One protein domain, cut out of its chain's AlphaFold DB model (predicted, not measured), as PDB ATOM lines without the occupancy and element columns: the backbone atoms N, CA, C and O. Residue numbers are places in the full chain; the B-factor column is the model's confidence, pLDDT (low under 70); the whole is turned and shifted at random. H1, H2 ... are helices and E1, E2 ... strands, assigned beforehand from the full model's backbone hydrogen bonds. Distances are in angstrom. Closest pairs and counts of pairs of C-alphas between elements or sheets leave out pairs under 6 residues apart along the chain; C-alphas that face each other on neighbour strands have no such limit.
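Overview. This is residues 2 to 77 of the 229 residues of an uncharacterized protein of Brevibacillus nitrificans (UniProt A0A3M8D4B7). Picture a small rounded body in which two tiny strand pairs lie well apart, E1 with E4 and the hairpin E2 with E3, while H3 packs on H2 and comes near H1. A long loop, residues 46 to 62, leads from H2 to E4, and its residues 56 to 57 pair antiparallel with residues 26 to 27 of E3. The 76 printed residues hold three named helices and four named strands, in the order E1 H1 E2 E3 H2 E4 H3, of mixed class, with both sheets antiparallel. The whole is compact, with a radius of gyration of the C-alphas of 11.2 A and spans of 34 by 27 by 22 A.

Along the chain. Find C-alpha 5 at (-47.745, 28.203, -55.527), where E1, residues 5 to 7, begins; it is 7.0 A long. H1 follows, residues 8 to 15, 10.8 A. Next come E2, residues 20 to 22, 6.6 A, and E3, residues 25 to 27, 6.4 A. At C-alpha 33, (-50.109, 9.989, -34.947), H2 starts and runs to residue 45, 18.7 A. E4, residues 63 to 65, 7.0 A, leads to H3, residues 66 to 75, 14.2 A, ending at C-alpha 75, (-58.451, 12.349, -51.139).

Arrangement. Look at N 6 and O 64, 3.0 A apart, in the antiparallel pair E1 and E4. The C-alphas of Ala 11 and Glu 66 are the closest of H1 and H3, 6.6 A: close but not clearly touching. H2 and H3 touch at Met 42 and Ala 72, closest C-alphas 5.1 A, at a steep tilt of 61 degrees, opposite ways. In the hairpin E2 and E3, N 20 and O 27 are 2.8 A apart. H1 and H2 are apart. In H1, H2 and H3 every O i to N i+4 pair is within hydrogen-bond range.

Size, cuts and confidence. The C-alphas of Met 2 and Tyr 30 are the farthest apart, 34.5 A. The printed part has no cut, and H2 to E4 is the long link. Residues 2 to 3 have pLDDT under 70.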
ATOM      1  N   MET A   2     -54.215  28.702 -63.656       54.88
ATOM      2  CA  MET A   2     -52.941  29.057 -63.024       54.88
ATOM      3  C   MET A   2     -52.876  28.349 -61.671       54.88
ATOM      4  O   MET A   2     -53.813  28.466 -60.884       54.88
ATOM      5  N   THR A   3     -51.822  27.575 -61.443       69.94
ATOM      6  CA  THR A   3     -51.575  26.897 -60.172       69.94
ATOM      7  C   THR A   3     -51.042  27.920 -59.173       69.94
ATOM      8  O   THR A   3     -50.139  28.698 -59.490       69.94
ATOM      9  N   ARG A   4     -51.644  27.989 -57.983       88.56
ATOM     10  CA  ARG A   4     -51.213  28.925 -56.940       88.56
ATOM     11  C   ARG A   4     -50.117  28.251 -56.124       88.56
ATOM     12  O   ARG A   4     -50.407  27.369 -55.327       88.56
ATOM     13  N   GLN A   5     -48.870  28.658 -56.343       95.81
ATOM     14  CA  GLN A   5     -47.745  28.203 -55.527       95.81
ATOM     15  C   GLN A   5     -47.782  28.892 -54.158       95.81
ATOM     16  O   GLN A   5     -48.005  30.104 -54.066       95.81
ATOM     17  N   VAL A   6     -47.588  28.112 -53.098       97.25
ATOM     18  CA  VAL A   6     -47.444  28.582 -51.714       97.25
ATOM     19  C   VAL A   6     -46.313  27.815 -51.041       97.25
ATOM     20  O   VAL A   6     -46.002  26.698 -51.441       97.25
ATOM     21  N   THR A   7     -45.703  28.377 -49.998       98.06
ATOM     22  CA  THR A   7     -44.710  27.629 -49.218       98.06
ATOM     23  C   THR A   7     -45.357  26.432 -48.517       98.06
ATOM     24  O   THR A   7     -46.538  26.473 -48.157       98.06
ATOM     25  N   TRP A   8     -44.579  25.375 -48.271       98.31
ATOM     26  CA  TRP A   8     -45.056  24.221 -47.497       98.31
ATOM     27  C   TRP A   8     -45.576  24.620 -46.116       98.31
ATOM     28  O   TRP A   8     -46.650  24.177 -45.718       98.31
ATOM     29  N   GLU A   9     -44.856  25.506 -45.424       98.31
ATOM     30  CA  GLU A   9     -45.264  26.066 -44.129       98.31
ATOM     31  C   GLU A   9     -46.677  26.641 -44.194       98.31
ATOM     32  O   GLU A   9     -47.535  26.306 -43.381       98.31
ATOM     33  N   ARG A  10     -46.942  27.452 -45.220       98.00
ATOM     34  CA  ARG A  10     -48.231  28.104 -45.412       98.00
ATOM     35  C   ARG A  10     -49.345  27.092 -45.672       98.00
ATOM     36  O   ARG A  10     -50.400  27.188 -45.051       98.00
ATOM     37  N   ALA A  11     -49.126  26.109 -46.548       98.25
ATOM     38  CA  ALA A  11     -50.114  25.064 -46.829       98.25
ATOM     39  C   ALA A  11     -50.454  24.230 -45.576       98.25
ATOM     40  O   ALA A  11     -51.626  23.955 -45.291       98.25
ATOM     41  N   LEU A  12     -49.431  23.877 -44.795       98.50
ATOM     42  CA  LEU A  12     -49.561  23.114 -43.555       98.50
ATOM     43  C   LEU A  12     -50.319  23.904 -42.480       98.50
ATOM     44  O   LEU A  12     -51.296  23.391 -41.932       98.50
ATOM     45  N   VAL A  13     -49.956  25.170 -42.247       98.38
ATOM     46  CA  VAL A  13     -50.658  26.063 -41.307       98.38
ATOM     47  C   VAL A  13     -52.127  26.231 -41.698       98.38
ATOM     48  O   VAL A  13     -53.024  26.079 -40.864       98.38
ATOM     49  N   ARG A  14     -52.404  26.492 -42.980       98.00
ATOM     50  CA  ARG A  14     -53.768  26.705 -43.498       98.00
ATOM     51  C   ARG A  14     -54.677  25.493 -43.320       98.00
ATOM     52  O   ARG A  14     -55.883  25.647 -43.135       98.00
ATOM     53  N   THR A  15     -54.100  24.296 -43.343       97.50
ATOM     54  CA  THR A  15     -54.824  23.032 -43.152       97.50
ATOM     55  C   THR A  15     -54.740  22.479 -41.728       97.50
ATOM     56  O   THR A  15     -55.362  21.460 -41.435       97.50
ATOM     57  N   GLY A  16     -54.070  23.190 -40.815       97.31
ATOM     58  CA  GLY A  16     -54.075  22.911 -39.381       97.31
ATOM     59  C   GLY A  16     -52.976  21.970 -38.894       97.31
ATOM     60  O   GLY A  16     -53.058  21.499 -37.765       97.31
ATOM     61  N   PHE A  17     -51.954  21.664 -39.686       97.81
ATOM     62  CA  PHE A  17     -50.826  20.882 -39.181       97.81
ATOM     63  C   PHE A  17     -49.992  21.692 -38.185       97.81
ATOM     64  O   PHE A  17     -49.698  22.862 -38.422       97.81
ATOM     65  N   HIS A  18     -49.598  21.051 -37.086       95.94
ATOM     66  CA  HIS A  18     -48.743  21.640 -36.062       95.94
ATOM     67  C   HIS A  18     -47.303  21.150 -36.250       95.94
ATOM     68  O   HIS A  18     -47.040  19.947 -36.246       95.94
ATOM     69  N   PHE A  19     -46.374  22.086 -36.428       97.62
ATOM     70  CA  PHE A  19     -44.953  21.801 -36.593       97.62
ATOM     71  C   PHE A  19     -44.089  22.933 -36.036       97.62
ATOM     72  O   PHE A  19     -44.535  24.071 -35.907       97.62
ATOM     73  N   GLU A  20     -42.825  22.622 -35.772       97.56
ATOM     74  CA  GLU A  20     -41.764  23.597 -35.540       97.56
ATOM     75  C   GLU A  20     -40.860  23.685 -36.768       97.56
ATOM     76  O   GLU A  20     -40.627  22.690 -37.459       97.56
ATOM     77  N   LYS A  21     -40.322  24.873 -37.041       97.00
ATOM     78  CA  LYS A  21     -39.360  25.077 -38.123       97.00
ATOM     79  C   LYS A  21     -37.937  25.078 -37.577       97.00
ATOM     80  O   LYS A  21     -37.605  25.883 -36.710       97.00
ATOM     81  N   GLU A  22     -37.081  24.231 -38.139       96.94
ATOM     82  CA  GLU A  22     -35.649  24.169 -37.839       96.94
ATOM     83  C   GLU A  22     -34.847  24.236 -39.149       96.94
ATOM     84  O   GLU A  22     -34.672  23.239 -39.852       96.94
ATOM     85  N   GLY A  23     -34.380  25.437 -39.510       95.50
ATOM     86  CA  GLY A  23     -33.773  25.682 -40.821       95.50
ATOM     87  C   GLY A  23     -34.774  25.407 -41.949       95.50
ATOM     88  O   GLY A  23     -35.864  25.977 -41.955       95.50
ATOM     89  N   ASP A  24     -34.411  24.504 -42.862       95.75
ATOM     90  CA  ASP A  24     -35.275  24.041 -43.960       95.75
ATOM     91  C   ASP A  24     -36.128  22.813 -43.582       95.75
ATOM     92  O   ASP A  24     -36.818  22.243 -44.424       95.75
ATOM     93  N   SER A  25     -36.059  22.356 -42.327       97.38
ATOM     94  CA  SER A  25     -36.825  21.206 -41.835       97.38
ATOM     95  C   SER A  25     -38.083  21.642 -41.088       97.38
ATOM     96  O   SER A  25     -38.050  22.591 -40.304       97.38
ATOM     97  N   LEU A  26     -39.167  20.888 -41.264       98.38
ATOM     98  CA  LEU A  26     -40.401  21.001 -40.487       98.38
ATOM     99  C   LEU A  26     -40.525  19.781 -39.562       98.38
ATOM    100  O   LEU A  26     -40.471  18.639 -40.025       98.38
ATOM    101  N   LEU A  27     -40.649  20.021 -38.257       98.38
ATOM    102  CA  LEU A  27     -40.650  19.013 -37.196       98.38
ATOM    103  C   LEU A  27     -42.047  18.873 -36.589       98.38
ATOM    104  O   LEU A  27     -42.568  19.813 -36.001       98.38
ATOM    105  N   PHE A  28     -42.634  17.684 -36.661       97.81
ATOM    106  CA  PHE A  28     -44.012  17.413 -36.238       97.81
ATOM    107  C   PHE A  28     -44.076  16.677 -34.889       97.81
ATOM    108  O   PHE A  28     -44.905  15.793 -34.686       97.81
ATOM    109  N   GLN A  29     -43.176  17.005 -33.960       96.00
ATOM    110  CA  GLN A  29     -43.025  16.280 -32.687       96.00
ATOM    111  C   GLN A  29     -44.230  16.404 -31.738       96.00
ATOM    112  O   GLN A  29     -44.414  15.554 -30.870       96.00
ATOM    113  N   TYR A  30     -45.049  17.444 -31.916       94.12
ATOM    114  CA  TYR A  30     -46.284  17.677 -31.162       94.12
ATOM    115  C   TYR A  30     -47.544  17.293 -31.943       94.12
ATOM    116  O   TYR A  30     -48.657  17.494 -31.465       94.12
ATOM    117  N   GLU A  31     -47.390  16.751 -33.151       96.25
ATOM    118  CA  GLU A  31     -48.525  16.328 -33.958       96.25
ATOM    119  C   GLU A  31     -48.973  14.916 -33.571       96.25
ATOM    120  O   GLU A  31     -48.160  14.030 -33.291       96.25
ATOM    121  N   ASN A  32     -50.285  14.674 -33.581       94.50
ATOM    122  CA  ASN A  32     -50.790  13.347 -33.254       94.50
ATOM    123  C   ASN A  32     -50.536  12.340 -34.388       94.50
ATOM    124  O   ASN A  32     -50.457  12.672 -35.574       94.50
ATOM    125  N   HIS A  33     -50.460  11.061 -34.018       95.56
ATOM    126  CA  HIS A  33     -50.109   9.989 -34.947       95.56
ATOM    127  C   HIS A  33     -51.057   9.879 -36.154       95.56
ATOM    128  O   HIS A  33     -50.619   9.549 -37.255       95.56
ATOM    129  N   GLN A  34     -52.349  10.166 -35.983       94.94
ATOM    130  CA  GLN A  34     -53.324  10.075 -37.073       94.94
ATOM    131  C   GLN A  34     -53.139  11.197 -38.104       94.94
ATOM    132  O   GLN A  34     -53.265  10.948 -39.308       94.94
ATOM    133  N   ASN A  35     -52.780  12.398 -37.656       96.31
ATOM    134  CA  ASN A  35     -52.419  13.515 -38.523       96.31
ATOM    135  C   ASN A  35     -51.080  13.260 -39.231       96.31
ATOM    136  O   ASN A  35     -50.981  13.502 -40.431       96.31
ATOM    137  N   LEU A  36     -50.089  12.666 -38.557       97.44
ATOM    138  CA  LEU A  36     -48.838  12.239 -39.205       97.44
ATOM    139  C   LEU A  36     -49.088  11.223 -40.330       97.44
ATOM    140  O   LEU A  36     -48.561  11.367 -41.430       97.44
ATOM    141  N   GLN A  37     -49.953  10.233 -40.091       97.12
ATOM    142  CA  GLN A  37     -50.353   9.275 -41.125       97.12
ATOM    143  C   GLN A  37     -51.100   9.946 -42.290       97.12
ATOM    144  O   GLN A  37     -50.995   9.490 -43.429       97.12
ATOM    145  N   LEU A  38     -51.911  10.975 -42.020       97.38
ATOM    146  CA  LEU A  38     -52.550  11.778 -43.066       97.38
ATOM    147  C   LEU A  38     -51.490  12.489 -43.913       97.38
ATOM    148  O   LEU A  38     -51.518  12.348 -45.135       97.38
ATOM    149  N   LEU A  39     -50.550  13.186 -43.270       98.19
ATOM    150  CA  LEU A  39     -49.478  13.914 -43.943       98.19
ATOM    151  C   LEU A  39     -48.623  12.986 -44.809       98.19
ATOM    152  O   LEU A  39     -48.405  13.286 -45.975       98.19
ATOM    153  N   GLU A  40     -48.200  11.834 -44.289       98.12
ATOM    154  CA  GLU A  40     -47.396  10.862 -45.041       98.12
ATOM    155  C   GLU A  40     -48.089  10.419 -46.342       98.12
ATOM    156  O   GLU A  40     -47.464  10.373 -47.405       98.12
ATOM    157  N   ARG A  41     -49.401  10.145 -46.292       98.31
ATOM    158  CA  ARG A  41     -50.170   9.798 -47.495       98.31
ATOM    159  C   ARG A  41     -50.283  10.974 -48.464       98.31
ATOM    160  O   ARG A  41     -50.075  10.783 -49.658       98.31
ATOM    161  N   MET A  42     -50.538  12.181 -47.958       98.50
ATOM    162  CA  MET A  42     -50.569  13.390 -48.787       98.50
ATOM    163  C   MET A  42     -49.227  13.629 -49.486       98.50
ATOM    164  O   MET A  42     -49.197  13.891 -50.684       98.50
ATOM    165  N   LEU A  43     -48.109  13.495 -48.767       98.44
ATOM    166  CA  LEU A  43     -46.765  13.645 -49.328       98.44
ATOM    167  C   LEU A  43     -46.482  12.591 -50.402       98.44
ATOM    168  O   LEU A  43     -45.841  12.903 -51.403       98.44
ATOM    169  N   LYS A  44     -46.986  11.362 -50.246       98.12
ATOM    170  CA  LYS A  44     -46.895  10.329 -51.285       98.12
ATOM    171  C   LYS A  44     -47.656  10.722 -52.553       98.12
ATOM    172  O   LYS A  44     -47.092  10.601 -53.638       98.12
ATOM    173  N   ASP A  45     -48.880  11.220 -52.417       98.25
ATOM    174  CA  ASP A  45     -49.704  11.649 -53.555       98.25
ATOM    175  C   ASP A  45     -49.106  12.868 -54.275       98.25
ATOM    176  O   ASP A  45     -49.194  12.979 -55.496       98.25
ATOM    177  N   LEU A  46     -48.436  13.748 -53.527       97.94
ATOM    178  CA  LEU A  46     -47.736  14.928 -54.043       97.94
ATOM    179  C   LEU A  46     -46.331  14.621 -54.595       97.94
ATOM    180  O   LEU A  46     -45.658  15.528 -55.078       97.94
ATOM    181  N   GLY A  47     -45.860  13.371 -54.511       97.69
ATOM    182  CA  GLY A  47     -44.507  12.996 -54.940       97.69
ATOM    183  C   GLY A  47     -43.386  13.592 -54.075       97.69
ATOM    184  O   GLY A  47     -42.265  13.733 -54.551       97.69
ATOM    185  N   ALA A  48     -43.685  13.932 -52.819       97.62
ATOM    186  CA  ALA A  48     -42.785  14.555 -51.843       97.62
ATOM    187  C   ALA A  48     -42.439  13.634 -50.650       97.62
ATOM    188  O   ALA A  48     -41.880  14.081 -49.649       97.62
ATOM    189  N   ALA A  49     -42.781  12.342 -50.724       97.38
ATOM    190  CA  ALA A  49     -42.543  11.376 -49.644       97.38
ATOM    191  C   ALA A  49     -41.055  11.104 -49.360       97.38
ATOM    192  O   ALA A  49     -40.711  10.620 -48.289       97.38
ATOM    193  N   ASP A  50     -40.162  11.414 -50.294       96.81
ATOM    194  CA  ASP A  50     -38.714  11.273 -50.116       96.81
ATOM    195  C   ASP A  50     -38.105  12.299 -49.151       96.81
ATOM    196  O   ASP A  50     -37.039  12.046 -48.590       96.81
ATOM    197  N   GLY A  51     -38.777  13.430 -48.936       95.81
ATOM    198  CA  GLY A  51     -38.437  14.404 -47.902       95.81
ATOM    199  C   GLY A  51     -38.942  14.023 -46.509       95.81
ATOM    200  O   GLY A  51     -38.654  14.737 -45.552       95.81
ATOM    201  N   TRP A  52     -39.717  12.941 -46.375       97.69
ATOM    202  CA  TRP A  52     -40.342  12.532 -45.118       97.69
ATOM    203  C   TRP A  52     -39.527  11.457 -44.397       97.69
ATOM    204  O   TRP A  52     -39.294  10.369 -44.925       97.69
ATOM    205  N   GLN A  53     -39.142  11.731 -43.150       95.69
ATOM    206  CA  GLN A  53     -38.490  10.754 -42.285       95.69
ATOM    207  C   GLN A  53     -39.004  10.867 -40.849       95.69
ATOM    208  O   GLN A  53     -38.713  11.826 -40.135       95.69
ATOM    209  N   MET A  54     -39.726   9.834 -40.400       91.00
ATOM    210  CA  MET A  54     -40.342   9.734 -39.069       91.00
ATOM    211  C   MET A  54     -41.312  10.885 -38.756       91.00
ATOM    212  O   MET A  54     -42.507  10.744 -38.977       91.00
ATOM    213  N   MET A  55     -40.804  11.995 -38.218       95.88
ATOM    214  CA  MET A  55     -41.564  13.197 -37.837       95.88
ATOM    215  C   MET A  55     -40.919  14.473 -38.393       95.88
ATOM    216  O   MET A  55     -41.245  15.575 -37.961       95.88
ATOM    217  N   ARG A  56     -39.963  14.331 -39.316       97.94
ATOM    218  CA  ARG A  56     -39.263  15.432 -39.970       97.94
ATOM    219  C   ARG A  56     -39.608  15.423 -41.452       97.94
ATOM    220  O   ARG A  56     -39.483  14.392 -42.112       97.94
ATOM    221  N   PHE A  57     -39.979  16.587 -41.966       98.50
ATOM    222  CA  PHE A  57     -40.132  16.839 -43.390       98.50
ATOM    223  C   PHE A  57     -39.079  17.839 -43.862       98.50
ATOM    224  O   PHE A  57     -38.968  18.925 -43.298       98.50
ATOM    225  N   VAL A  58     -38.323  17.483 -44.896       98.25
ATOM    226  CA  VAL A  58     -37.383  18.376 -45.582       98.25
ATOM    227  C   VAL A  58     -37.806  18.457 -47.047       98.25
ATOM    228  O   VAL A  58     -37.503  17.546 -47.823       98.25
ATOM    229  N   PRO A  59     -38.559  19.496 -47.444       97.31
ATOM    230  CA  PRO A  59     -39.055  19.591 -48.804       97.31
ATOM    231  C   PRO A  59     -37.905  19.845 -49.789       97.31
ATOM    232  O   PRO A  59     -37.044  20.691 -49.563       97.31
ATOM    233  N   ARG A  60     -37.901  19.136 -50.927       96.94
ATOM    234  CA  ARG A  60     -36.907  19.350 -52.002       96.94
ATOM    235  C   ARG A  60     -37.055  20.696 -52.705       96.94
ATOM    236  O   ARG A  60     -36.090  21.216 -53.256       96.94
ATOM    237  N   VAL A  61     -38.278  21.210 -52.729       96.75
ATOM    238  CA  VAL A  61     -38.644  22.512 -53.281       96.75
ATOM    239  C   VAL A  61     -39.411  23.286 -52.212       96.75
ATOM    240  O   VAL A  61     -40.228  22.685 -51.521       96.75
ATOM    241  N   PRO A  62     -39.183  24.599 -52.055       96.31
ATOM    242  CA  PRO A  62     -39.759  25.367 -50.946       96.31
ATOM    243  C   PRO A  62     -41.284  25.527 -51.036       96.31
ATOM    244  O   PRO A  62     -41.936  25.851 -50.041       96.31
ATOM    245  N   GLU A  63     -41.851  25.295 -52.218       97.88
ATOM    246  CA  GLU A  63     -43.247  25.563 -52.540       97.88
ATOM    247  C   GLU A  63     -43.990  24.307 -53.000       97.88
ATOM    248  O   GLU A  63     -43.396  23.330 -53.462       97.88
ATOM    249  N   VAL A  64     -45.309  24.366 -52.868       97.75
ATOM    250  CA  VAL A  64     -46.263  23.366 -53.330       97.75
ATOM    251  C   VAL A  64     -47.421  24.065 -54.038       97.75
ATOM    252  O   VAL A  64     -47.808  25.184 -53.691       97.75
ATOM    253  N   ASP A  65     -47.996  23.391 -55.029       97.25
ATOM    254  CA  ASP A  65     -49.264  23.796 -55.626       97.25
ATOM    255  C   ASP A  65     -50.387  23.641 -54.588       97.25
ATOM    256  O   ASP A  65     -50.710  22.524 -54.176       97.25
ATOM    257  N   GLU A  66     -50.974  24.760 -54.155       95.50
ATOM    258  CA  GLU A  66     -52.009  24.792 -53.117       95.50
ATOM    259  C   GLU A  66     -53.236  23.954 -53.501       95.50
ATOM    260  O   GLU A  66     -53.800  23.261 -52.654       95.50
ATOM    261  N   GLU A  67     -53.627  23.956 -54.776       94.88
ATOM    262  CA  GLU A  67     -54.786  23.190 -55.236       94.88
ATOM    263  C   GLU A  67     -54.485  21.688 -55.200       94.88
ATOM    264  O   GLU A  67     -55.286  20.905 -54.685       94.88
ATOM    265  N   ALA A  68     -53.300  21.279 -55.663       97.00
ATOM    266  CA  ALA A  68     -52.868  19.886 -55.568       97.00
ATOM    267  C   ALA A  68     -52.768  19.427 -54.102       97.00
ATOM    268  O   ALA A  68     -53.187  18.317 -53.768       97.00
ATOM    269  N   PHE A  69     -52.273  20.290 -53.209       97.88
ATOM    270  CA  PHE A  69     -52.189  20.014 -51.775       97.88
ATOM    271  C   PHE A  69     -53.576  19.791 -51.153       97.88
ATOM    272  O   PHE A  69     -53.793  18.805 -50.445       97.88
ATOM    273  N   LEU A  70     -54.543  20.666 -51.449       96.19
ATOM    274  CA  LEU A  70     -55.921  20.542 -50.961       96.19
ATOM    275  C   LEU A  70     -56.623  19.302 -51.527       96.19
ATOM    276  O   LEU A  70     -57.375  18.642 -50.805       96.19
ATOM    277  N   GLN A  71     -56.357  18.945 -52.785       95.88
ATOM    278  CA  GLN A  71     -56.858  17.714 -53.397       95.88
ATOM    279  C   GLN A  71     -56.273  16.469 -52.725       95.88
ATOM    280  O   GLN A  71     -57.030  15.553 -52.397       95.88
ATOM    281  N   ALA A  72     -54.968  16.454 -52.441       98.19
ATOM    282  CA  ALA A  72     -54.323  15.372 -51.700       98.19
ATOM    283  C   ALA A  72     -54.904  15.239 -50.284       98.19
ATOM    284  O   ALA A  72     -55.224  14.130 -49.847       98.19
ATOM    285  N   PHE A  73     -55.132  16.355 -49.582       97.69
ATOM    286  CA  PHE A  73     -55.819  16.346 -48.287       97.69
ATOM    287  C   PHE A  73     -57.223  15.748 -48.430       97.69
ATOM    288  O   PHE A  73     -57.597  14.826 -47.703       97.69
ATOM    289  N   HIS A  74     -58.008  16.242 -49.392       95.06
ATOM    290  CA  HIS A  74     -59.371  15.779 -49.630       95.06
ATOM    291  C   HIS A  74     -59.414  14.275 -49.926       95.06
ATOM    292  O   HIS A  74     -60.298  13.596 -49.403       95.06
ATOM    293  N   ALA A  75     -58.509  13.759 -50.756       96.38
ATOM    294  CA  ALA A  75     -58.451  12.349 -51.139       96.38
ATOM    295  C   ALA A  75     -58.124  11.426 -49.955       96.38
ATOM    296  O   ALA A  75     -58.589  10.289 -49.911       96.38
ATOM    297  N   ASN A  76     -57.375  11.934 -48.972       96.50
ATOM    298  CA  ASN A  76     -56.932  11.180 -47.802       96.50
ATOM    299  C   ASN A  76     -57.788  11.390 -46.546       96.50
ATOM    300  O   ASN A  76     -57.458  10.845 -45.481       96.50
ATOM    301  N   ARG A  77     -58.883  12.153 -46.661       91.69
ATOM    302  CA  ARG A  77     -59.863  12.323 -45.583       91.69
ATOM    303  C   ARG A  77     -60.553  10.997 -45.254       91.69
ATOM    304  O   ARG A  77     -60.666  10.099 -46.087       91.69
TER     305      ARG A  77